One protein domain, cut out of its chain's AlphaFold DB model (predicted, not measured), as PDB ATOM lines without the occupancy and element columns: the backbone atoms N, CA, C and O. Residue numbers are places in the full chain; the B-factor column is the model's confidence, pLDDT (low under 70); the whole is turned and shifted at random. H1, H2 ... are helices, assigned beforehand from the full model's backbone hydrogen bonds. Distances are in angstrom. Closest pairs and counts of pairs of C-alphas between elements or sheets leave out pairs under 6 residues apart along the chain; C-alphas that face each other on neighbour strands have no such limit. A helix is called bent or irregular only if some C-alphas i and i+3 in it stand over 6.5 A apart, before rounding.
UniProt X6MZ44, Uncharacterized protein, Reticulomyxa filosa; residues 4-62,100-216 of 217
ATOM      1  N   ILE A   4      66.288   1.677   5.128       65.94
ATOM      2  CA  ILE A   4      65.621   0.945   6.213       65.94
ATOM      3  C   ILE A   4      64.140   1.338   6.315       65.94
ATOM      4  O   ILE A   4      63.286   0.470   6.480       65.94
ATOM      5  N   LEU A   5      63.816   2.629   6.170       61.59
ATOM      6  CA  LEU A   5      62.432   3.100   6.234       61.59
ATOM      7  C   LEU A   5      61.612   2.602   5.033       61.59
ATOM      8  O   LEU A   5      60.472   2.195   5.225       61.59
ATOM      9  N   MET A   6      62.209   2.554   3.834       61.19
ATOM     10  CA  MET A   6      61.577   1.967   2.637       61.19
ATOM     11  C   MET A   6      61.321   0.457   2.795       61.19
ATOM     12  O   MET A   6      60.241  -0.031   2.480       61.19
ATOM     13  N   CYS A   7      62.276  -0.283   3.365       66.06
ATOM     14  CA  CYS A   7      62.115  -1.717   3.623       66.06
ATOM     15  C   CYS A   7      60.972  -2.008   4.618       66.06
ATOM     16  O   CYS A   7      60.157  -2.908   4.406       66.06
ATOM     17  N   LEU A   8      60.854  -1.210   5.685       67.88
ATOM     18  CA  LEU A   8      59.785  -1.369   6.678       67.88
ATOM     19  C   LEU A   8      58.398  -1.020   6.118       67.88
ATOM     20  O   LEU A   8      57.415  -1.686   6.467       67.88
ATOM     21  N   THR A   9      58.298  -0.014   5.241       74.19
ATOM     22  CA  THR A   9      57.030   0.309   4.565       74.19
ATOM     23  C   THR A   9      56.577  -0.822   3.647       74.19
ATOM     24  O   THR A   9      55.396  -1.180   3.675       74.19
ATOM     25  N   ASP A  10      57.508  -1.456   2.931       80.81
ATOM     26  CA  ASP A  10      57.209  -2.573   2.031       80.81
ATOM     27  C   ASP A  10      56.728  -3.808   2.800       80.81
ATOM     28  O   ASP A  10      55.672  -4.364   2.491       80.81
ATOM     29  N   VAL A  11      57.436  -4.205   3.863       88.06
ATOM     30  CA  VAL A  11      57.031  -5.344   4.709       88.06
ATOM     31  C   VAL A  11      55.643  -5.113   5.312       88.06
ATOM     32  O   VAL A  11      54.798  -6.011   5.309       88.06
ATOM     33  N   THR A  12      55.375  -3.891   5.779       93.44
ATOM     34  CA  THR A  12      54.074  -3.533   6.357       93.44
ATOM     35  C   THR A  12      52.947  -3.628   5.327       93.44
ATOM     36  O   THR A  12      51.852  -4.089   5.657       93.44
ATOM     37  N   MET A  13      53.192  -3.213   4.083       94.88
ATOM     38  CA  MET A  13      52.223  -3.305   2.990       94.88
ATOM     39  C   MET A  13      51.843  -4.762   2.695       94.88
ATOM     40  O   MET A  13      50.653  -5.090   2.689       94.88
ATOM     41  N   TYR A  14      52.830  -5.643   2.499       96.56
ATOM     42  CA  TYR A  14      52.571  -7.059   2.212       96.56
ATOM     43  C   TYR A  14      51.864  -7.758   3.375       96.56
ATOM     44  O   TYR A  14      50.931  -8.529   3.146       96.56
ATOM     45  N   LEU A  15      52.246  -7.453   4.621       96.38
ATOM     46  CA  LEU A  15      51.587  -8.012   5.801       96.38
ATOM     47  C   LEU A  15      50.127  -7.552   5.910       96.38
ATOM     48  O   LEU A  15      49.245  -8.366   6.189       96.38
ATOM     49  N   LYS A  16      49.851  -6.267   5.649       96.00
ATOM     50  CA  LYS A  16      48.479  -5.740   5.616       96.00
ATOM     51  C   LYS A  16      47.645  -6.439   4.552       96.00
ATOM     52  O   LYS A  16      46.534  -6.844   4.868       96.00
ATOM     53  N   TYR A  17      48.173  -6.613   3.340       96.62
ATOM     54  CA  TYR A  17      47.455  -7.318   2.277       96.62
ATOM     55  C   TYR A  17      47.164  -8.777   2.654       96.62
ATOM     56  O   TYR A  17      46.030  -9.243   2.545       96.62
ATOM     57  N   LEU A  18      48.171  -9.480   3.178       97.00
ATOM     58  CA  LEU A  18      48.023 -10.862   3.622       97.00
ATOM     59  C   LEU A  18      46.924 -11.005   4.683       97.00
ATOM     60  O   LEU A  18      46.058 -11.864   4.552       97.00
ATOM     61  N   VAL A  19      46.945 -10.180   5.731       95.50
ATOM     62  CA  VAL A  19      46.048 -10.350   6.884       95.50
ATOM     63  C   VAL A  19      44.668  -9.742   6.638       95.50
ATOM     64  O   VAL A  19      43.654 -10.390   6.897       95.50
ATOM     65  N   LEU A  20      44.614  -8.498   6.158       93.44
ATOM     66  CA  LEU A  20      43.372  -7.722   6.098       93.44
ATOM     67  C   LEU A  20      42.532  -8.022   4.858       93.44
ATOM     68  O   LEU A  20      41.319  -7.824   4.913       93.44
ATOM     69  N   ASP A  21      43.154  -8.486   3.774       93.81
ATOM     70  CA  ASP A  21      42.460  -8.812   2.528       93.81
ATOM     71  C   ASP A  21      42.410 -10.327   2.329       93.81
ATOM     72  O   ASP A  21      41.330 -10.915   2.362       93.81
ATOM     73  N   LEU A  22      43.568 -10.981   2.193       95.44
ATOM     74  CA  LEU A  22      43.627 -12.378   1.759       95.44
ATOM     75  C   LEU A  22      43.119 -13.360   2.826       95.44
ATOM     76  O   LEU A  22      42.211 -14.148   2.558       95.44
ATOM     77  N   ILE A  23      43.659 -13.305   4.049       95.75
ATOM     78  CA  ILE A  23      43.229 -14.178   5.155       95.75
ATOM     79  C   ILE A  23      41.787 -13.857   5.558       95.75
ATOM     80  O   ILE A  23      40.993 -14.777   5.745       95.75
ATOM     81  N   LYS A  24      41.423 -12.571   5.649       95.06
ATOM     82  CA  LYS A  24      40.045 -12.153   5.953       95.06
ATOM     83  C   LYS A  24      39.046 -12.763   4.967       95.06
ATOM     84  O   LYS A  24      38.058 -13.357   5.395       95.06
ATOM     85  N   HIS A  25      39.322 -12.658   3.669       95.75
ATOM     86  CA  HIS A  25      38.460 -13.222   2.637       95.75
ATOM     87  C   HIS A  25      38.444 -14.754   2.679       95.75
ATOM     88  O   HIS A  25      37.373 -15.354   2.637       95.75
ATOM     89  N   LYS A  26      39.594 -15.404   2.901       96.62
ATOM     90  CA  LYS A  26      39.662 -16.863   3.071       96.62
ATOM     91  C   LYS A  26      38.784 -17.361   4.224       96.62
ATOM     92  O   LYS A  26      38.090 -18.363   4.078       96.62
ATOM     93  N   LEU A  27      38.772 -16.654   5.355       95.88
ATOM     94  CA  LEU A  27      37.884 -16.971   6.479       95.88
ATOM     95  C   LEU A  27      36.408 -16.737   6.124       95.88
ATOM     96  O   LEU A  27      35.558 -17.547   6.496       95.88
ATOM     97  N   ALA A  28      36.105 -15.672   5.375       96.50
ATOM     98  CA  ALA A  28      34.759 -15.412   4.875       96.50
ATOM     99  C   ALA A  28      34.267 -16.533   3.942       96.50
ATOM    100  O   ALA A  28      33.132 -16.971   4.088       96.50
ATOM    101  N   ILE A  29      35.125 -17.067   3.068       97.94
ATOM    102  CA  ILE A  29      34.814 -18.207   2.189       97.94
ATOM    103  C   ILE A  29      34.420 -19.441   2.999       97.94
ATOM    104  O   ILE A  29      33.378 -20.041   2.735       97.94
ATOM    105  N   LEU A  30      35.202 -19.799   4.025       97.62
ATOM    106  CA  LEU A  30      34.881 -20.940   4.892       97.62
ATOM    107  C   LEU A  30      33.526 -20.752   5.590       97.62
ATOM    108  O   LEU A  30      32.716 -21.679   5.643       97.62
ATOM    109  N   TYR A  31      33.266 -19.544   6.096       95.88
ATOM    110  CA  TYR A  31      32.012 -19.214   6.768       95.88
ATOM    111  C   TYR A  31      30.807 -19.236   5.815       95.88
ATOM    112  O   TYR A  31      29.785 -19.854   6.123       95.88
ATOM    113  N   CYS A  32      30.921 -18.608   4.644       96.62
ATOM    114  CA  CYS A  32      29.867 -18.557   3.631       96.62
ATOM    115  C   CYS A  32      29.583 -19.941   3.034       96.62
ATOM    116  O   CYS A  32      28.417 -20.300   2.871       96.62
ATOM    117  N   GLY A  33      30.616 -20.752   2.795       97.69
ATOM    118  CA  GLY A  33      30.463 -22.132   2.334       97.69
ATOM    119  C   GLY A  33      29.738 -23.005   3.355       97.69
ATOM    120  O   GLY A  33      28.774 -23.697   3.020       97.69
ATOM    121  N   TRP A  34      30.128 -22.910   4.633       97.44
ATOM    122  CA  TRP A  34      29.400 -23.562   5.725       97.44
ATOM    123  C   TRP A  34      27.935 -23.112   5.777       97.44
ATOM    124  O   TRP A  34      27.034 -23.949   5.886       97.44
ATOM    125  N   TYR A  35      27.683 -21.806   5.664       96.25
ATOM    126  CA  TYR A  35      26.330 -21.257   5.661       96.25
ATOM    127  C   TYR A  35      25.488 -21.824   4.510       96.25
ATOM    128  O   TYR A  35      24.369 -22.281   4.751       96.25
ATOM    129  N   LEU A  36      26.010 -21.838   3.279       97.12
ATOM    130  CA  LEU A  36      25.285 -22.363   2.119       97.12
ATOM    131  C   LEU A  36      24.929 -23.837   2.314       97.12
ATOM    132  O   LEU A  36      23.766 -24.210   2.158       97.12
ATOM    133  N   ASN A  37      25.876 -24.645   2.795       98.12
ATOM    134  CA  ASN A  37      25.629 -26.052   3.120       98.12
ATOM    135  C   ASN A  37      24.512 -26.218   4.168       98.12
ATOM    136  O   ASN A  37      23.676 -27.119   4.062       98.12
ATOM    137  N   ARG A  38      24.428 -25.320   5.161       97.69
ATOM    138  CA  ARG A  38      23.328 -25.309   6.144       97.69
ATOM    139  C   ARG A  38      21.987 -24.921   5.523       97.69
ATOM    140  O   ARG A  38      20.969 -25.507   5.901       97.69
ATOM    141  N   VAL A  39      21.969 -23.965   4.595       96.12
ATOM    142  CA  VAL A  39      20.754 -23.567   3.865       96.12
ATOM    143  C   VAL A  39      20.237 -24.722   3.009       96.12
ATOM    144  O   VAL A  39      19.053 -25.053   3.107       96.12
ATOM    145  N   PHE A  40      21.113 -25.383   2.251       97.69
ATOM    146  CA  PHE A  40      20.752 -26.534   1.421       97.69
ATOM    147  C   PHE A  40      20.196 -27.690   2.256       97.69
ATOM    148  O   PHE A  40      19.099 -28.181   1.981       97.69
ATOM    149  N   ALA A  41      20.874 -28.042   3.353       97.25
ATOM    150  CA  ALA A  41      20.406 -29.078   4.271       97.25
ATOM    151  C   ALA A  41      19.037 -28.738   4.891       97.25
ATOM    152  O   ALA A  41      18.153 -29.593   4.973       97.25
ATOM    153  N   LYS A  42      18.814 -27.478   5.293       96.25
ATOM    154  CA  LYS A  42      17.521 -27.022   5.838       96.25
ATOM    155  C   LYS A  42      16.397 -27.088   4.799       96.25
ATOM    156  O   LYS A  42      15.249 -27.350   5.163       96.25
ATOM    157  N   ALA A  43      16.719 -26.852   3.530       95.81
ATOM    158  CA  ALA A  43      15.795 -26.994   2.411       95.81
ATOM    159  C   ALA A  43      15.585 -28.454   1.973       95.81
ATOM    160  O   ALA A  43      14.733 -28.697   1.123       95.81
ATOM    161  N   LYS A  44      16.301 -29.415   2.579       95.94
ATOM    162  CA  LYS A  44      16.278 -30.843   2.222       95.94
ATOM    163  C   LYS A  44      16.645 -31.086   0.753       95.94
ATOM    164  O   LYS A  44      16.088 -31.979   0.122       95.94
ATOM    165  N   LEU A  45      17.557 -30.272   0.219       96.56
ATOM    166  CA  LEU A  45      18.138 -30.507  -1.099       96.56
ATOM    167  C   LEU A  45      19.102 -31.707  -1.044       96.56
ATOM    168  O   LEU A  45      19.689 -31.941   0.020       96.56
ATOM    169  N   PRO A  46      19.270 -32.464  -2.144       95.81
ATOM    170  CA  PRO A  46      20.082 -33.678  -2.123       95.81
ATOM    171  C   PRO A  46      21.556 -33.371  -1.816       95.81
ATOM    172  O   PRO A  46      22.163 -32.556  -2.517       95.81
ATOM    173  N   PRO A  47      22.138 -33.947  -0.749       93.25
ATOM    174  CA  PRO A  47      23.454 -33.555  -0.249       93.25
ATOM    175  C   PRO A  47      24.604 -33.934  -1.182       93.25
ATOM    176  O   PRO A  47      25.623 -33.259  -1.161       93.25
ATOM    177  N   GLU A  48      24.459 -34.965  -2.009       91.50
ATOM    178  CA  GLU A  48      25.431 -35.347  -3.039       91.50
ATOM    179  C   GLU A  48      25.620 -34.252  -4.098       91.50
ATOM    180  O   GLU A  48      26.691 -34.138  -4.685       91.50
ATOM    181  N   SER A  49      24.606 -33.402  -4.254       92.00
ATOM    182  CA  SER A  49      24.513 -32.381  -5.291       92.00
ATOM    183  C   SER A  49      24.636 -30.972  -4.725       92.00
ATOM    184  O   SER A  49      25.354 -30.136  -5.258       92.00
ATOM    185  N   PHE A  50      23.949 -30.677  -3.623       97.06
ATOM    186  CA  PHE A  50      23.901 -29.345  -3.022       97.06
ATOM    187  C   PHE A  50      24.811 -29.258  -1.807       97.06
ATOM    188  O   PHE A  50      24.362 -29.158  -0.661       97.06
ATOM    189  N   HIS A  51      26.109 -29.263  -2.078       97.31
ATOM    190  CA  HIS A  51      27.121 -28.933  -1.093       97.31
ATOM    191  C   HIS A  51      28.322 -28.261  -1.763       97.31
ATOM    192  O   HIS A  51      28.782 -28.669  -2.825       97.31
ATOM    193  N   VAL A  52      28.876 -27.245  -1.111       97.81
ATOM    194  CA  VAL A  52      30.208 -26.740  -1.428       97.81
ATOM    195  C   VAL A  52      31.204 -27.636  -0.703       97.81
ATOM    196  O   VAL A  52      31.198 -27.703   0.532       97.81
ATOM    197  N   SER A  53      32.020 -28.375  -1.454       97.25
ATOM    198  CA  SER A  53      32.958 -29.328  -0.858       97.25
ATOM    199  C   SER A  53      34.034 -28.618  -0.036       97.25
ATOM    200  O   SER A  53      34.512 -27.537  -0.386       97.25
ATOM    201  N   TRP A  54      34.462 -29.251   1.059       96.38
ATOM    202  CA  TRP A  54      35.541 -28.720   1.896       96.38
ATOM    203  C   TRP A  54      36.833 -28.517   1.112       96.38
ATOM    204  O   TRP A  54      37.535 -27.539   1.345       96.38
ATOM    205  N   THR A  55      37.117 -29.398   0.153       97.44
ATOM    206  CA  THR A  55      38.271 -29.267  -0.736       97.44
ATOM    207  C   THR A  55      38.216 -27.959  -1.517       97.44
ATOM    208  O   THR A  55      39.197 -27.222  -1.504       97.44
ATOM    209  N   ARG A  56      37.072 -27.613  -2.123       97.62
ATOM    210  CA  ARG A  56      36.925 -26.344  -2.853       97.62
ATOM    211  C   ARG A  56      37.051 -25.142  -1.921       97.62
ATOM    212  O   ARG A  56      37.837 -24.250  -2.200       97.62
ATOM    213  N   LEU A  57      36.418 -25.162  -0.747       98.25
ATOM    214  CA  LEU A  57      36.545 -24.073   0.235       98.25
ATOM    215  C   LEU A  57      38.001 -23.860   0.709       98.25
ATOM    216  O   LEU A  57      38.492 -22.729   0.809       98.25
ATOM    217  N   LEU A  58      38.727 -24.950   0.974       97.38
ATOM    218  CA  LEU A  58      40.125 -24.912   1.411       97.38
ATOM    219  C   LEU A  58      41.090 -24.534   0.284       97.38
ATOM    220  O   LEU A  58      42.077 -23.848   0.552       97.38
ATOM    221  N   LEU A  59      40.802 -24.900  -0.965       97.75
ATOM    222  CA  LEU A  59      41.641 -24.579  -2.126       97.75
ATOM    223  C   LEU A  59      41.271 -23.269  -2.823       97.75
ATOM    224  O   LEU A  59      42.099 -22.757  -3.572       97.75
ATOM    225  N   HIS A  60      40.099 -22.703  -2.523       98.31
ATOM    226  CA  HIS A  60      39.612 -21.457  -3.105       98.31
ATOM    227  C   HIS A  60      40.710 -20.389  -3.104       98.31
ATOM    228  O   HIS A  60      41.272 -20.071  -2.043       98.31
ATOM    229  N   ASP A  61      41.026 -19.885  -4.293       97.75
ATOM    230  CA  ASP A  61      41.996 -18.821  -4.525       97.75
ATOM    231  C   ASP A  61      43.391 -19.046  -3.944       97.75
ATOM    232  O   ASP A  61      44.134 -18.096  -3.679       97.75
ATOM    233  N   LEU A  62      43.820 -20.303  -3.793       97.19
ATOM    234  CA  LEU A  62      45.180 -20.589  -3.334       97.19
ATOM    235  C   LEU A  62      46.241 -20.026  -4.305       97.19
ATOM    236  O   LEU A  62      47.373 -19.750  -3.903       97.19
ATOM    237  N   ASP A 100      38.491 -21.939 -11.620       97.19
ATOM    238  CA  ASP A 100      37.340 -22.324 -12.440       97.19
ATOM    239  C   ASP A 100      36.003 -21.774 -11.934       97.19
ATOM    240  O   ASP A 100      35.019 -21.823 -12.657       97.19
ATOM    241  N   HIS A 101      35.920 -21.198 -10.737       96.94
ATOM    242  CA  HIS A 101      34.704 -20.488 -10.336       96.94
ATOM    243  C   HIS A 101      34.550 -19.129 -11.048       96.94
ATOM    244  O   HIS A 101      33.454 -18.579 -11.059       96.94
ATOM    245  N   HIS A 102      35.591 -18.590 -11.694       95.44
ATOM    246  CA  HIS A 102      35.466 -17.390 -12.528       95.44
ATOM    247  C   HIS A 102      34.985 -17.723 -13.942       95.44
ATOM    248  O   HIS A 102      35.413 -18.695 -14.560       95.44
ATOM    249  N   SER A 103      34.140 -16.859 -14.505       91.81
ATOM    250  CA  SER A 103      33.632 -16.983 -15.878       91.81
ATOM    251  C   SER A 103      34.725 -17.060 -16.948       91.81
ATOM    252  O   SER A 103      34.577 -17.751 -17.952       91.81
ATOM    253  N   GLU A 104      35.825 -16.343 -16.748       92.75
ATOM    254  CA  GLU A 104      36.929 -16.201 -17.688       92.75
ATOM    255  C   GLU A 104      37.684 -17.514 -17.894       92.75
ATOM    256  O   GLU A 104      38.250 -17.716 -18.966       92.75
ATOM    257  N   TYR A 105      37.666 -18.411 -16.901       95.38
ATOM    258  CA  TYR A 105      38.214 -19.759 -17.023       95.38
ATOM    259  C   TYR A 105      37.515 -20.557 -18.135       95.38
ATOM    260  O   TYR A 105      38.147 -21.332 -18.848       95.38
ATOM    261  N   TRP A 106      36.218 -20.315 -18.332       94.00
ATOM    262  CA  TRP A 106      35.357 -21.020 -19.288       94.00
ATOM    263  C   TRP A 106      35.283 -20.315 -20.647       94.00
ATOM    264  O   TRP A 106      34.231 -20.297 -21.288       94.00
ATOM    265  N   ASP A 107      36.399 -19.705 -21.061       88.00
ATOM    266  CA  ASP A 107      36.544 -18.955 -22.313       88.00
ATOM    267  C   ASP A 107      35.424 -17.917 -22.510       88.00
ATOM    268  O   ASP A 107      34.708 -17.905 -23.504       88.00
ATOM    269  N   LEU A 108      35.231 -17.049 -21.506       79.62
ATOM    270  CA  LEU A 108      34.288 -15.921 -21.552       79.62
ATOM    271  C   LEU A 108      32.857 -16.304 -21.972       79.62
ATOM    272  O   LEU A 108      32.245 -15.579 -22.756       79.62
ATOM    273  N   ALA A 109      32.318 -17.383 -21.393       78.88
ATOM    274  CA  ALA A 109      30.989 -17.951 -21.662       78.88
ATOM    275  C   ALA A 109      30.877 -18.913 -22.855       78.88
ATOM    276  O   ALA A 109      29.768 -19.397 -23.107       78.88
ATOM    277  N   SER A 110      31.972 -19.247 -23.544       86.19
ATOM    278  CA  SER A 110      31.947 -20.297 -24.575       86.19
ATOM    279  C   SER A 110      31.601 -21.669 -23.988       86.19
ATOM    280  O   SER A 110      30.936 -22.468 -24.645       86.19
ATOM    281  N   TYR A 111      32.014 -21.937 -22.744       90.06
ATOM    282  CA  TYR A 111      31.776 -23.214 -22.071       90.06
ATOM    283  C   TYR A 111      30.891 -23.071 -20.835       90.06
ATOM    284  O   TYR A 111      30.868 -22.042 -20.156       90.06
ATOM    285  N   LYS A 112      30.158 -24.144 -20.531       91.31
ATOM    286  CA  LYS A 112      29.348 -24.245 -19.316       91.31
ATOM    287  C   LYS A 112      30.258 -24.402 -18.108       91.31
ATOM    288  O   LYS A 112      31.107 -25.288 -18.101       91.31
ATOM    289  N   MET A 113      30.024 -23.591 -17.087       94.06
ATOM    290  CA  MET A 113      30.639 -23.783 -15.777       94.06
ATOM    291  C   MET A 113      30.066 -25.036 -15.114       94.06
ATOM    292  O   MET A 113      28.855 -25.252 -15.186       94.06
ATOM    293  N   SER A 114      30.913 -25.838 -14.462       95.00
ATOM    294  CA  SER A 114      30.428 -26.984 -13.683       95.00
ATOM    295  C   SER A 114      29.576 -26.529 -12.497       95.00
ATOM    296  O   SER A 114      29.686 -25.394 -12.018       95.00
ATOM    297  N   TRP A 115      28.738 -27.427 -11.987       95.94
ATOM    298  CA  TRP A 115      27.881 -27.124 -10.850       95.94
ATOM    299  C   TRP A 115      28.679 -26.785  -9.577       95.94
ATOM    300  O   TRP A 115      28.341 -25.839  -8.863       95.94
ATOM    301  N   GLU A 116      29.790 -27.474  -9.315       97.00
ATOM    302  CA  GLU A 116      30.645 -27.206  -8.153       97.00
ATOM    303  C   GLU A 116      31.350 -25.851  -8.252       97.00
ATOM    304  O   GLU A 116      31.468 -25.145  -7.248       97.00
ATOM    305  N   ALA A 117      31.791 -25.474  -9.456       97.44
ATOM    306  CA  ALA A 117      32.360 -24.158  -9.717       97.44
ATOM    307  C   ALA A 117      31.309 -23.051  -9.549       97.44
ATOM    308  O   ALA A 117      31.607 -22.009  -8.965       97.44
ATOM    309  N   LEU A 118      30.059 -23.302  -9.953       97.62
ATOM    310  CA  LEU A 118      28.944 -22.373  -9.758       97.62
ATOM    311  C   LEU A 118      28.602 -22.170  -8.273       97.62
ATOM    312  O   LEU A 118      28.337 -21.049  -7.834       97.62
ATOM    313  N   LEU A 119      28.635 -23.246  -7.482       98.38
ATOM    314  CA  LEU A 119      28.461 -23.181  -6.031       98.38
ATOM    315  C   LEU A 119      29.603 -22.415  -5.345       98.38
ATOM    316  O   LEU A 119      29.353 -21.621  -4.430       98.38
ATOM    317  N   GLU A 120      30.847 -22.614  -5.787       98.69
ATOM    318  CA  GLU A 120      31.988 -21.831  -5.303       98.69
ATOM    319  C   GLU A 120      31.874 -20.355  -5.702       98.69
ATOM    320  O   GLU A 120      32.095 -19.503  -4.849       98.69
ATOM    321  N   LEU A 121      31.437 -20.037  -6.924       98.00
ATOM    322  CA  LEU A 121      31.217 -18.661  -7.383       98.00
ATOM    323  C   LEU A 121      30.221 -17.911  -6.487       98.00
ATOM    324  O   LEU A 121      30.485 -16.789  -6.059       98.00
ATOM    325  N   VAL A 122      29.082 -18.528  -6.156       98.00
ATOM    326  CA  VAL A 122      28.105 -17.909  -5.240       98.00
ATOM    327  C   VAL A 122      28.682 -17.761  -3.829       98.00
ATOM    328  O   VAL A 122      28.420 -16.759  -3.158       98.00
ATOM    329  N   THR A 123      29.497 -18.723  -3.386       98.12
ATOM    330  CA  THR A 123      30.215 -18.633  -2.106       98.12
ATOM    331  C   THR A 123      31.181 -17.450  -2.092       98.12
ATOM    332  O   THR A 123      31.179 -16.681  -1.129       98.12
ATOM    333  N   ASP A 124      31.962 -17.289  -3.161       97.81
ATOM    334  CA  ASP A 124      32.895 -16.182  -3.354       97.81
ATOM    335  C   ASP A 124      32.171 -14.840  -3.330       97.81
ATOM    336  O   ASP A 124      32.524 -13.959  -2.552       97.81
ATOM    337  N   TRP A 125      31.067 -14.704  -4.063       96.56
ATOM    338  CA  TRP A 125      30.290 -13.465  -4.076       96.56
ATOM    339  C   TRP A 125      29.760 -13.077  -2.691       96.56
ATOM    340  O   TRP A 125      29.812 -11.904  -2.312       96.56
ATOM    341  N   PHE A 126      29.294 -14.048  -1.900       96.06
ATOM    342  CA  PHE A 126      28.864 -13.790  -0.522       96.06
ATOM    343  C   PHE A 126      30.044 -13.400   0.373       96.06
ATOM    344  O   PHE A 126      29.934 -12.472   1.181       96.06
ATOM    345  N   ALA A 127      31.179 -14.083   0.222       96.06
ATOM    346  CA  ALA A 127      32.390 -13.806   0.981       96.06
ATOM    347  C   ALA A 127      33.004 -12.446   0.620       96.06
ATOM    348  O   ALA A 127      33.508 -11.750   1.506       96.06
ATOM    349  N   ALA A 128      32.949 -12.045  -0.649       93.50
ATOM    350  CA  ALA A 128      33.396 -10.754  -1.151       93.50
ATOM    351  C   ALA A 128      32.554  -9.621  -0.553       93.50
ATOM    352  O   ALA A 128      33.111  -8.702   0.047       93.50
ATOM    353  N   GLU A 129      31.223  -9.733  -0.605       90.75
ATOM    354  CA  GLU A 129      30.308  -8.765   0.011       90.75
ATOM    355  C   GLU A 129      30.585  -8.610   1.515       90.75
ATOM    356  O   GLU A 129      30.766  -7.497   2.017       90.75
ATOM    357  N   PHE A 130      30.727  -9.733   2.227       87.81
ATOM    358  CA  PHE A 130      31.055  -9.731   3.651       87.81
ATOM    359  C   PHE A 130      32.429  -9.105   3.934       87.81
ATOM    360  O   PHE A 130      32.595  -8.339   4.887       87.81
ATOM    361  N   SER A 131      33.426  -9.396   3.097       87.38
ATOM    362  CA  SER A 131      34.795  -8.903   3.273       87.38
ATOM    363  C   SER A 131      34.919  -7.407   2.990       87.38
ATOM    364  O   SER A 131      35.660  -6.725   3.708       87.38
ATOM    365  N   TYR A 132      34.197  -6.896   1.991       81.75
ATOM    366  CA  TYR A 132      34.276  -5.500   1.559       81.75
ATOM    367  C   TYR A 132      33.349  -4.585   2.358       81.75
ATOM    368  O   TYR A 132      33.796  -3.544   2.834       81.75
ATOM    369  N   ASN A 133      32.096  -4.993   2.563       80.56
ATOM    370  CA  ASN A 133      31.066  -4.143   3.166       80.56
ATOM    371  C   ASN A 133      30.807  -4.470   4.644       80.56
ATOM    372  O   ASN A 133      30.078  -3.749   5.321       80.56
ATOM    373  N   GLY A 134      31.404  -5.549   5.171       79.44
ATOM    374  CA  GLY A 134      31.221  -5.978   6.562       79.44
ATOM    375  C   GLY A 134      29.821  -6.520   6.860       79.44
ATOM    376  O   GLY A 134      29.498  -6.799   8.014       79.44
ATOM    377  N   SER A 135      28.983  -6.669   5.835       80.12
ATOM    378  CA  SER A 135      27.616  -7.152   5.950       80.12
ATOM    379  C   SER A 135      27.358  -8.291   4.986       80.12
ATOM    380  O   SER A 135      27.913  -8.349   3.896       80.12
ATOM    381  N   TRP A 136      26.461  -9.179   5.393       82.00
ATOM    382  CA  TRP A 136      25.894 -10.185   4.509       82.00
ATOM    383  C   TRP A 136      25.147  -9.529   3.333       82.00
ATOM    384  O   TRP A 136      24.493  -8.505   3.573       82.00
ATOM    385  N   PRO A 137      25.178 -10.110   2.113       85.50
ATOM    386  CA  PRO A 137      24.301  -9.672   1.035       85.50
ATOM    387  C   PRO A 137      22.851  -9.648   1.516       85.50
ATOM    388  O   PRO A 137      22.359 -10.613   2.109       85.50
ATOM    389  N   ARG A 138      22.168  -8.527   1.288       90.00
ATOM    390  CA  ARG A 138      20.766  -8.348   1.670       90.00
ATOM    391  C   ARG A 138      19.895  -8.426   0.417       90.00
ATOM    392  O   ARG A 138      20.179  -7.679  -0.519       90.00
ATOM    393  N   PRO A 139      18.855  -9.280   0.404       91.81
ATOM    394  CA  PRO A 139      17.889  -9.314  -0.687       91.81
ATOM    395  C   PRO A 139      17.364  -7.919  -1.037       91.81
ATOM    396  O   PRO A 139      17.039  -7.145  -0.134       91.81
ATOM    397  N   GLY A 140      17.330  -7.601  -2.329       92.19
ATOM    398  CA  GLY A 140      16.871  -6.315  -2.865       92.19
ATOM    399  C   GLY A 140      17.871  -5.163  -2.716       92.19
ATOM    400  O   GLY A 140      17.639  -4.073  -3.239       92.19
ATOM    401  N   LEU A 141      19.005  -5.375  -2.038       92.50
ATOM    402  CA  LEU A 141      20.025  -4.351  -1.786       92.50
ATOM    403  C   LEU A 141      21.405  -4.744  -2.328       92.50
ATOM    404  O   LEU A 141      22.398  -4.082  -2.011       92.50
ATOM    405  N   TRP A 142      21.502  -5.787  -3.158       92.75
ATOM    406  CA  TRP A 142      22.780  -6.219  -3.709       92.75
ATOM    407  C   TRP A 142      23.140  -5.446  -4.984       92.75
ATOM    408  O   TRP A 142      23.124  -5.957  -6.106       92.75
ATOM    409  N   LEU A 143      23.485  -4.169  -4.800       91.19
ATOM    410  CA  LEU A 143      23.643  -3.194  -5.887       91.19
ATOM    411  C   LEU A 143      24.654  -3.612  -6.960       91.19
ATOM    412  O   LEU A 143      24.476  -3.277  -8.131       91.19
ATOM    413  N   TRP A 144      25.731  -4.309  -6.585       91.56
ATOM    414  CA  TRP A 144      26.710  -4.781  -7.563       91.56
ATOM    415  C   TRP A 144      26.110  -5.837  -8.495       91.56
ATOM    416  O   TRP A 144      26.266  -5.712  -9.709       91.56
ATOM    417  N   VAL A 145      25.372  -6.815  -7.958       93.88
ATOM    418  CA  VAL A 145      24.677  -7.819  -8.776       93.88
ATOM    419  C   VAL A 145      23.633  -7.137  -9.649       93.88
ATOM    420  O   VAL A 145      23.695  -7.281 -10.865       93.88
ATOM    421  N   GLN A 146      22.769  -6.295  -9.076       94.31
ATOM    422  CA  GLN A 146      21.718  -5.591  -9.825       94.31
ATOM    423  C   GLN A 146      22.267  -4.795 -11.023       94.31
ATOM    424  O   GLN A 146      21.703  -4.834 -12.116       94.31
ATOM    425  N   ARG A 147      23.398  -4.098 -10.848       93.50
ATOM    426  CA  ARG A 147      24.034  -3.299 -11.913       93.50
ATOM    427  C   ARG A 147      24.697  -4.143 -12.997       93.50
ATOM    428  O   ARG A 147      24.789  -3.692 -14.137       93.50
ATOM    429  N   ASN A 148      25.204  -5.322 -12.646       93.88
ATOM    430  CA  ASN A 148      26.025  -6.128 -13.550       93.88
ATOM    431  C   ASN A 148      25.300  -7.356 -14.111       93.88
ATOM    432  O   ASN A 148      25.786  -7.930 -15.081       93.88
ATOM    433  N   TRP A 149      24.142  -7.742 -13.565       94.56
ATOM    434  CA  TRP A 149      23.427  -8.976 -13.916       94.56
ATOM    435  C   TRP A 149      23.174  -9.122 -15.420       94.56
ATOM    436  O   TRP A 149      23.406 -10.179 -16.006       94.56
ATOM    437  N   ASN A 150      22.755  -8.032 -16.065       90.38
ATOM    438  CA  ASN A 150      22.502  -7.973 -17.507       90.38
ATOM    439  C   ASN A 150      23.615  -7.261 -18.287       90.38
ATOM    440  O   ASN A 150      23.440  -6.991 -19.471       90.38
ATOM    441  N   ASN A 151      24.746  -6.952 -17.647       89.81
ATOM    442  CA  ASN A 151      25.857  -6.290 -18.312       89.81
ATOM    443  C   ASN A 151      26.697  -7.332 -19.075       89.81
ATOM    444  O   ASN A 151      27.389  -8.135 -18.433       89.81
ATOM    445  N   PRO A 152      26.675  -7.314 -20.423       79.94
ATOM    446  CA  PRO A 152      27.379  -8.302 -21.226       79.94
ATOM    447  C   PRO A 152      28.896  -8.180 -21.103       79.94
ATOM    448  O   PRO A 152      29.575  -9.129 -21.451       79.94
ATOM    449  N   ASP A 153      29.444  -7.077 -20.588       84.19
ATOM    450  CA  ASP A 153      30.888  -6.879 -20.422       84.19
ATOM    451  C   ASP A 153      31.410  -7.304 -19.046       84.19
ATOM    452  O   ASP A 153      32.624  -7.354 -18.845       84.19
ATOM    453  N   LYS A 154      30.517  -7.582 -18.087       84.81
ATOM    454  CA  LYS A 154      30.888  -7.831 -16.684       84.81
ATOM    455  C   LYS A 154      30.561  -9.235 -16.204       84.81
ATOM    456  O   LYS A 154      31.422  -9.864 -15.609       84.81
ATOM    457  N   LEU A 155      29.346  -9.724 -16.453       87.12
ATOM    458  CA  LEU A 155      28.910 -11.057 -16.022       87.12
ATOM    459  C   LEU A 155      28.618 -11.932 -17.243       87.12
ATOM    460  O   LEU A 155      27.463 -12.185 -17.602       87.12
ATOM    461  N   LYS A 156      29.701 -12.365 -17.900       90.19
ATOM    462  CA  LYS A 156      29.669 -13.252 -19.070       90.19
ATOM    463  C   LYS A 156      29.577 -14.702 -18.614       90.19
ATOM    464  O   LYS A 156      30.573 -15.300 -18.235       90.19
ATOM    465  N   PHE A 157      28.387 -15.283 -18.696       91.56
ATOM    466  CA  PHE A 157      28.170 -16.703 -18.422       91.56
ATOM    467  C   PHE A 157      27.534 -17.378 -19.620       91.56
ATOM    468  O   PHE A 157      26.721 -16.762 -20.316       91.56
ATOM    469  N   HIS A 158      27.859 -18.655 -19.823       91.56
ATOM    470  CA  HIS A 158      27.122 -19.477 -20.772       91.56
ATOM    471  C   HIS A 158      25.623 -19.418 -20.411       91.56
ATOM    472  O   HIS A 158      25.302 -19.472 -19.217       91.56
ATOM    473  N   PRO A 159      24.689 -19.322 -21.380       90.12
ATOM    474  CA  PRO A 159      23.265 -19.121 -21.088       90.12
ATOM    475  C   PRO A 159      22.691 -20.114 -20.067       90.12
ATOM    476  O   PRO A 159      21.994 -19.719 -19.137       90.12
ATOM    477  N   GLN A 160      23.066 -21.391 -20.175       89.75
ATOM    478  CA  GLN A 160      22.635 -22.443 -19.243       89.75
ATOM    479  C   GLN A 160      23.179 -22.244 -17.820       89.75
ATOM    480  O   GLN A 160      22.425 -22.340 -16.852       89.75
ATOM    481  N   THR A 161      24.459 -21.884 -17.684       92.94
ATOM    482  CA  THR A 161      25.056 -21.519 -16.392       92.94
ATOM    483  C   THR A 161      24.350 -20.300 -15.801       92.94
ATOM    484  O   THR A 161      24.060 -20.284 -14.607       92.94
ATOM    485  N   LYS A 162      24.010 -19.295 -16.623       93.75
ATOM    486  CA  LYS A 162      23.309 -18.087 -16.169       93.75
ATOM    487  C   LYS A 162      21.909 -18.394 -15.634       93.75
ATOM    488  O   LYS A 162      21.540 -17.871 -14.586       93.75
ATOM    489  N   ILE A 163      21.156 -19.261 -16.315       93.19
ATOM    490  CA  ILE A 163      19.839 -19.738 -15.861       93.19
ATOM    491  C   ILE A 163      19.965 -20.430 -14.502       93.19
ATOM    492  O   ILE A 163      19.194 -20.143 -13.583       93.19
ATOM    493  N   LEU A 164      20.948 -21.320 -14.351       94.69
ATOM    494  CA  LEU A 164      21.127 -22.062 -13.109       94.69
ATOM    495  C   LEU A 164      21.606 -21.156 -11.961       94.69
ATOM    496  O   LEU A 164      21.097 -21.264 -10.844       94.69
ATOM    497  N   LEU A 165      22.491 -20.195 -12.250       96.38
ATOM    498  CA  LEU A 165      22.903 -19.144 -11.314       96.38
ATOM    499  C   LEU A 165      21.699 -18.326 -10.836       96.38
ATOM    500  O   LEU A 165      21.546 -18.088  -9.639       96.38
ATOM    501  N   GLN A 166      20.818 -17.930 -11.761       96.81
ATOM    502  CA  GLN A 166      19.599 -17.184 -11.446       96.81
ATOM    503  C   GLN A 166      18.679 -17.983 -10.523       96.81
ATOM    504  O   GLN A 166      18.219 -17.459  -9.507       96.81
ATOM    505  N   ALA A 167      18.431 -19.255 -10.851       96.69
ATOM    506  CA  ALA A 167      17.598 -20.144 -10.047       96.69
ATOM    507  C   ALA A 167      18.164 -20.318  -8.629       96.69
ATOM    508  O   ALA A 167      17.415 -20.227  -7.651       96.69
ATOM    509  N   LEU A 168      19.484 -20.502  -8.510       97.81
ATOM    510  CA  LEU A 168      20.178 -20.629  -7.231       97.81
ATOM    511  C   LEU A 168      20.054 -19.348  -6.395       97.81
ATOM    512  O   LEU A 168      19.652 -19.413  -5.233       97.81
ATOM    513  N   LEU A 169      20.325 -18.178  -6.978       97.62
ATOM    514  CA  LEU A 169      20.204 -16.894  -6.280       97.62
ATOM    515  C   LEU A 169      18.759 -16.603  -5.850       97.62
ATOM    516  O   LEU A 169      18.530 -16.153  -4.725       97.62
ATOM    517  N   CYS A 170      17.768 -16.942  -6.676       96.62
ATOM    518  CA  CYS A 170      16.355 -16.826  -6.307       96.62
ATOM    519  C   CYS A 170      15.982 -17.741  -5.138       96.62
ATOM    520  O   CYS A 170      15.329 -17.290  -4.194       96.62
ATOM    521  N   PHE A 171      16.426 -19.001  -5.163       96.19
ATOM    522  CA  PHE A 171      16.262 -19.928  -4.040       96.19
ATOM    523  C   PHE A 171      16.865 -19.365  -2.742       96.19
ATOM    524  O   PHE A 171      16.224 -19.430  -1.690       96.19
ATOM    525  N   LEU A 172      18.046 -18.747  -2.830       95.81
ATOM    526  CA  LEU A 172      18.726 -18.093  -1.707       95.81
ATOM    527  C   LEU A 172      18.050 -16.786  -1.249       95.81
ATOM    528  O   LEU A 172      18.438 -16.226  -0.225       95.81
ATOM    529  N   GLY A 173      17.011 -16.332  -1.954       95.31
ATOM    530  CA  GLY A 173      16.188 -15.183  -1.583       95.31
ATOM    531  C   GLY A 173      16.498 -13.895  -2.342       95.31
ATOM    532  O   GLY A 173      15.857 -12.892  -2.056       95.31
ATOM    533  N   PHE A 174      17.404 -13.918  -3.317       96.19
ATOM    534  CA  PHE A 174      17.856 -12.750  -4.086       96.19
ATOM    535  C   PHE A 174      17.076 -12.561  -5.393       96.19
ATOM    536  O   PHE A 174      17.618 -12.093  -6.388       96.19
ATOM    537  N   ALA A 175      15.798 -12.955  -5.420       95.19
ATOM    538  CA  ALA A 175      14.978 -12.881  -6.628       95.19
ATOM    539  C   ALA A 175      14.860 -11.442  -7.162       95.19
ATOM    540  O   ALA A 175      14.947 -11.227  -8.367       95.19
ATOM    541  N   GLU A 176      14.730 -10.455  -6.276       94.50
ATOM    542  CA  GLU A 176      14.681  -9.033  -6.646       94.50
ATOM    543  C   GLU A 176      15.990  -8.545  -7.284       94.50
ATOM    544  O   GLU A 176      15.963  -7.687  -8.162       94.50
ATOM    545  N   ASP A 177      17.129  -9.127  -6.901       95.81
ATOM    546  CA  ASP A 177      18.449  -8.708  -7.380       95.81
ATOM    547  C   ASP A 177      18.780  -9.236  -8.785       95.81
ATOM    548  O   ASP A 177      19.631  -8.670  -9.471       95.81
ATOM    549  N   VAL A 178      18.110 -10.312  -9.217       95.62
ATOM    550  CA  VAL A 178      18.392 -11.021 -10.482       95.62
ATOM    551  C   VAL A 178      17.203 -11.073 -11.447       95.62
ATOM    552  O   VAL A 178      17.251 -11.776 -12.456       95.62
ATOM    553  N   GLY A 179      16.127 -10.334 -11.161       92.25
ATOM    554  CA  GLY A 179      14.953 -10.242 -12.039       92.25
ATOM    555  C   GLY A 179      13.960 -11.405 -11.921       92.25
ATOM    556  O   GLY A 179      13.188 -11.645 -12.845       92.25
ATOM    557  N   GLY A 180      13.958 -12.116 -10.795       92.75
ATOM    558  CA  GLY A 180      13.015 -13.192 -10.493       92.75
ATOM    559  C   GLY A 180      13.512 -14.584 -10.873       92.75
ATOM    560  O   GLY A 180      14.577 -14.751 -11.466       92.75
ATOM    561  N   PHE A 181      12.729 -15.600 -10.496       91.25
ATOM    562  CA  PHE A 181      13.054 -16.990 -10.811       91.25
ATOM    563  C   PHE A 181      12.880 -17.238 -12.316       91.25
ATOM    564  O   PHE A 181      11.838 -16.866 -12.864       91.25
ATOM    565  N   PRO A 182      13.861 -17.863 -12.984       87.69
ATOM    566  CA  PRO A 182      13.828 -18.072 -14.428       87.69
ATOM    567  C   PRO A 182      12.631 -18.926 -14.864       87.69
ATOM    568  O   PRO A 182      12.315 -19.950 -14.255       87.69
ATOM    569  N   VAL A 183      11.990 -18.526 -15.963       81.81
ATOM    570  CA  VAL A 183      10.934 -19.302 -16.625       81.81
ATOM    571  C   VAL A 183      11.559 -20.034 -17.807       81.81
ATOM    572  O   VAL A 183      11.994 -19.402 -18.764       81.81
ATOM    573  N   VAL A 184      11.621 -21.364 -17.726       75.06
ATOM    574  CA  VAL A 184      12.238 -22.234 -18.740       75.06
ATOM    575  C   VAL A 184      11.255 -23.348 -19.092       75.06
ATOM    576  O   VAL A 184      10.607 -23.897 -18.197       75.06
ATOM    577  N   ASN A 185      11.129 -23.671 -20.380       68.50
ATOM    578  CA  ASN A 185      10.382 -24.844 -20.826       68.50
ATOM    579  C   ASN A 185      11.289 -26.077 -20.698       68.50
ATOM    580  O   ASN A 185      12.321 -26.132 -21.349       68.50
ATOM    581  N   LEU A 186      10.927 -27.031 -19.837       66.00
ATOM    582  CA  LEU A 186      11.732 -28.234 -19.576       66.00
ATOM    583  C   LEU A 186      11.379 -29.412 -20.505       66.00
ATOM    584  O   LEU A 186      11.998 -30.466 -20.386       66.00
ATOM    585  N   ASP A 187      10.383 -29.241 -21.384       56.47
ATOM    586  CA  ASP A 187       9.802 -30.309 -22.210       56.47
ATOM    587  C   ASP A 187      10.281 -30.281 -23.680       56.47
ATOM    588  O   ASP A 187       9.848 -31.112 -24.478       56.47
ATOM    589  N   TYR A 188      11.154 -29.343 -24.065       44.94
ATOM    590  CA  TYR A 188      11.707 -29.224 -25.425       44.94
ATOM    591  C   TYR A 188      13.211 -29.543 -25.432       44.94
ATOM    592  O   TYR A 188      13.866 -29.390 -24.408       44.94
ATOM    593  N   THR A 189      13.726 -30.053 -26.558       46.88
ATOM    594  CA  THR A 189      15.150 -30.355 -26.794       46.88
ATOM    595  C   THR A 189      15.602 -29.689 -28.099       46.88
ATOM    596  O   THR A 189      15.626 -30.319 -29.157       46.88
ATOM    597  N   HIS A 190      15.918 -28.404 -28.056       41.81
ATOM    598  CA  HIS A 190      16.677 -27.692 -29.078       41.81
ATOM    599  C   HIS A 190      17.947 -27.088 -28.468       41.81
ATOM    600  O   HIS A 190      18.110 -27.007 -27.252       41.81
ATOM    601  N   GLU A 191      18.886 -26.689 -29.327       43.12
ATOM    602  CA  GLU A 191      20.080 -25.935 -28.935       43.12
ATOM    603  C   GLU A 191      19.675 -24.743 -28.052       43.12
ATOM    604  O   GLU A 191      19.097 -23.767 -28.523       43.12
ATOM    605  N   GLY A 192      19.910 -24.865 -26.744       55.97
ATOM    606  CA  GLY A 192      19.354 -23.949 -25.746       55.97
ATOM    607  C   GLY A 192      18.935 -24.629 -24.443       55.97
ATOM    608  O   GLY A 192      18.991 -23.982 -23.397       55.97
ATOM    609  N   ASP A 193      18.625 -25.929 -24.467       60.97
ATOM    610  CA  ASP A 193      18.154 -26.643 -23.275       60.97
ATOM    611  C   ASP A 193      19.278 -27.070 -22.338       60.97
ATOM    612  O   ASP A 193      20.365 -27.474 -22.766       60.97
ATOM    613  N   LEU A 194      19.005 -26.951 -21.035       68.56
ATOM    614  CA  LEU A 194      19.896 -27.405 -19.972       68.56
ATOM    615  C   LEU A 194      20.283 -28.868 -20.229       68.56
ATOM    616  O   LEU A 194      19.435 -29.690 -20.573       68.56
ATOM    617  N   ASP A 195      21.558 -29.216 -20.042       81.56
ATOM    618  CA  ASP A 195      21.930 -30.636 -20.034       81.56
ATOM    619  C   ASP A 195      21.238 -31.387 -18.887       81.56
ATOM    620  O   ASP A 195      20.564 -30.792 -18.044       81.56
ATOM    621  N   LEU A 196      21.361 -32.717 -18.882       82.50
ATOM    622  CA  LEU A 196      20.674 -33.565 -17.910       82.50
ATOM    623  C   LEU A 196      20.983 -33.140 -16.468       82.50
ATOM    624  O   LEU A 196      20.061 -32.978 -15.672       82.50
ATOM    625  N   GLU A 197      22.256 -32.881 -16.165       85.12
ATOM    626  CA  GLU A 197      22.683 -32.441 -14.839       85.12
ATOM    627  C   GLU A 197      22.057 -31.086 -14.479       85.12
ATOM    628  O   GLU A 197      21.365 -30.968 -13.467       85.12
ATOM    629  N   HIS A 198      22.221 -30.064 -15.325       85.69
ATOM    630  CA  HIS A 198      21.657 -28.737 -15.074       85.69
ATOM    631  C   HIS A 198      20.124 -28.775 -14.977       85.69
ATOM    632  O   HIS A 198      19.540 -28.041 -14.179       85.69
ATOM    633  N   THR A 199      19.469 -29.639 -15.755       87.00
ATOM    634  CA  THR A 199      18.018 -29.857 -15.719       87.00
ATOM    635  C   THR A 199      17.575 -30.408 -14.370       87.00
ATOM    636  O   THR A 199      16.594 -29.921 -13.800       87.00
ATOM    637  N   GLU A 200      18.280 -31.406 -13.839       90.31
ATOM    638  CA  GLU A 200      18.002 -31.972 -12.516       90.31
ATOM    639  C   GLU A 200      18.181 -30.916 -11.420       90.31
ATOM    640  O   GLU A 200      17.240 -30.663 -10.658       90.31
ATOM    641  N   ARG A 201      19.311 -30.193 -11.429       93.88
ATOM    642  CA  ARG A 201      19.584 -29.108 -10.465       93.88
ATOM    643  C   ARG A 201      18.533 -28.010 -10.521       93.88
ATOM    644  O   ARG A 201      18.076 -27.518  -9.486       93.88
ATOM    645  N   PHE A 202      18.103 -27.636 -11.723       93.19
ATOM    646  CA  PHE A 202      17.059 -26.639 -11.914       93.19
ATOM    647  C   PHE A 202      15.711 -27.095 -11.344       93.19
ATOM    648  O   PHE A 202      15.028 -26.317 -10.670       93.19
ATOM    649  N   LYS A 203      15.319 -28.356 -11.579       91.88
ATOM    650  CA  LYS A 203      14.086 -28.940 -11.025       91.88
ATOM    651  C   LYS A 203      14.118 -28.942  -9.494       91.88
ATOM    652  O   LYS A 203      13.146 -28.511  -8.870       91.88
ATOM    653  N   GLU A 204      15.238 -29.346  -8.900       94.50
ATOM    654  CA  GLU A 204      15.454 -29.357  -7.447       94.50
ATOM    655  C   GLU A 204      15.332 -27.944  -6.847       94.50
ATOM    656  O   GLU A 204      14.562 -27.727  -5.903       94.50
ATOM    657  N   LEU A 205      15.993 -26.953  -7.459       95.50
ATOM    658  CA  LEU A 205      15.900 -25.541  -7.066       95.50
ATOM    659  C   LEU A 205      14.486 -24.972  -7.229       95.50
ATOM    660  O   LEU A 205      14.018 -24.244  -6.355       95.50
ATOM    661  N   SER A 206      13.785 -25.314  -8.311       92.75
ATOM    662  CA  SER A 206      12.413 -24.860  -8.576       92.75
ATOM    663  C   SER A 206      11.436 -25.357  -7.511       92.75
ATOM    664  O   SER A 206      10.632 -24.581  -6.980       92.75
ATOM    665  N   ILE A 207      11.539 -26.633  -7.129       92.44
ATOM    666  CA  ILE A 207      10.736 -27.211  -6.047       92.44
ATOM    667  C   ILE A 207      11.043 -26.496  -4.727       92.44
ATOM    668  O   ILE A 207      10.115 -26.053  -4.040       92.44
ATOM    669  N   ALA A 208      12.325 -26.337  -4.389       94.12
ATOM    670  CA  ALA A 208      12.743 -25.697  -3.146       94.12
ATOM    671  C   ALA A 208      12.306 -24.222  -3.079       94.12
ATOM    672  O   ALA A 208      11.745 -23.790  -2.072       94.12
ATOM    673  N   TYR A 209      12.462 -23.463  -4.165       93.75
ATOM    674  CA  TYR A 209      12.040 -22.064  -4.258       93.75
ATOM    675  C   TYR A 209      10.524 -21.890  -4.077       93.75
ATOM    676  O   TYR A 209      10.067 -21.027  -3.326       93.75
ATOM    677  N   ARG A 210       9.699 -22.758  -4.677       91.81
ATOM    678  CA  ARG A 210       8.239 -22.716  -4.457       91.81
ATOM    679  C   ARG A 210       7.874 -22.952  -2.990       91.81
ATOM    680  O   ARG A 210       6.926 -22.348  -2.487       91.81
ATOM    681  N   GLN A 211       8.615 -23.813  -2.291       90.94
ATOM    682  CA  GLN A 211       8.411 -24.041  -0.860       90.94
ATOM    683  C   GLN A 211       8.838 -22.839  -0.006       90.94
ATOM    684  O   GLN A 211       8.212 -22.593   1.026       90.94
ATOM    685  N   THR A 212       9.875 -22.089  -0.402       86.56
ATOM    686  CA  THR A 212      10.293 -20.884   0.334       86.56
ATOM    687  C   THR A 212       9.284 -19.749   0.186       86.56
ATOM    688  O   THR A 212       8.989 -19.097   1.185       86.56
ATOM    689  N   ILE A 213       8.690 -19.560  -1.000       85.69
ATOM    690  CA  ILE A 213       7.624 -18.563  -1.208       85.69
ATOM    691  C   ILE A 213       6.382 -18.901  -0.379       85.69
ATOM    692  O   ILE A 213       5.876 -18.038   0.330       85.69
ATOM    693  N   LYS A 214       5.920 -20.160  -0.408       82.75
ATOM    694  CA  LYS A 214       4.723 -20.587   0.343       82.75
ATOM    695  C   LYS A 214       4.827 -20.361   1.853       82.75
ATOM    696  O   LYS A 214       3.809 -20.203   2.500       82.75
ATOM    697  N   LYS A 215       6.038 -20.372   2.420       79.62
ATOM    698  CA  LYS A 215       6.268 -20.115   3.854       79.62
ATOM    699  C   LYS A 215       6.248 -18.628   4.224       79.62
ATOM    700  O   LYS A 215       6.254 -18.321   5.410       79.62
ATOM    701  N   LYS A 216       6.331 -17.728   3.239       71.31
ATOM    702  CA  LYS A 216       6.307 -16.269   3.437       71.31
ATOM    703  C   LYS A 216       4.901 -15.670   3.282       71.31
ATOM    704  O   LYS A 216       4.740 -14.491   3.577       71.31
TER     705      LYS A 216
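AT A GLANCE: This is residues 4 to 62 and 100 to 216 of the 217 residues of an uncharacterized protein of Reticulomyxa filosa (UniProt X6MZ44). One very long, nearly straight helix, H1, runs into a compact helical body, and its residues 4 to 19 stick out as a free arm. In the body H4 crosses H1b, the second arm of H1; H2 folds back on H1b, H6 and H8 lie side by side, and the short H7 packs on H6 and H5. The printed part has 176 residues with eight named helices, H1 to H8 in chain order, and no named strand: all helix. It is compact, with a radius of gyration of the C-alphas of 18.0 A, and spans 70 by 36 by 30 A, the arm making the length.

HOW THE PARTS SIT: H1, residues 4 to 42, was assigned as one helix by its hydrogen bonds but is bent: C-alphas 20 and 23 are 6.5 A apart. Its arms H1a, residues 4 to 20, and H1b, residues 23 to 42, stand at a shallow tilt of 1 degrees. H1b touches H4, residues 115 to 133, at a steep tilt of 56 degrees, opposite ways; the closest C-alphas, of Ala 28 and Ala 127, are 4.8 A apart. H1b, with residues 29 to 33 alone, touches H2, residues 54 to 59, in a helical hairpin at 22 degrees; the closest C-alphas, of Leu 30 and Leu 57, are 5.9 A apart. H6, residues 159 to 171, touches H8, residues 196 to 214, at a shallow tilt of 26 degrees, the same way; C-alphas 171 and 209, the closest, are 4.7 A apart. H7, residues 175 to 178, touches H5, residues 143 to 148, closest at C-alphas 177 and 146, 5.1 A. H7 also touches H6, there with residues 166 to 170 alone, closest at C-alphas 178 and 166, 6.4 A. H3, residues 103 to 106, touches no helix. Every O i to N i+4 pair is within hydrogen-bond range in H1a, H1b, H2, H4, H5, H6 and H8; H3 and H7 are too short for one.

IN THESE COORDINATES: H1a begins at C-alpha 4 (65.621, 0.945, 6.213) and is 23.9 A long; H1b is 28.7 A, H4 27.1 A and H6 18.4 A. H8, 27.5 A, ends at C-alpha 214 (4.723, -20.587, 0.343).

THE WHOLE: The C-alphas farthest apart, of Ile 4 and Asp 187, are 70.0 A apart. Residues 63 to 99 are not printed; C-alphas 62 and 100 across the cut are 12.1 A apart. The links H1 to H2 and H7 to H8 are long. Confidence is under 70 at residues 4 to 8 and 185 to 194.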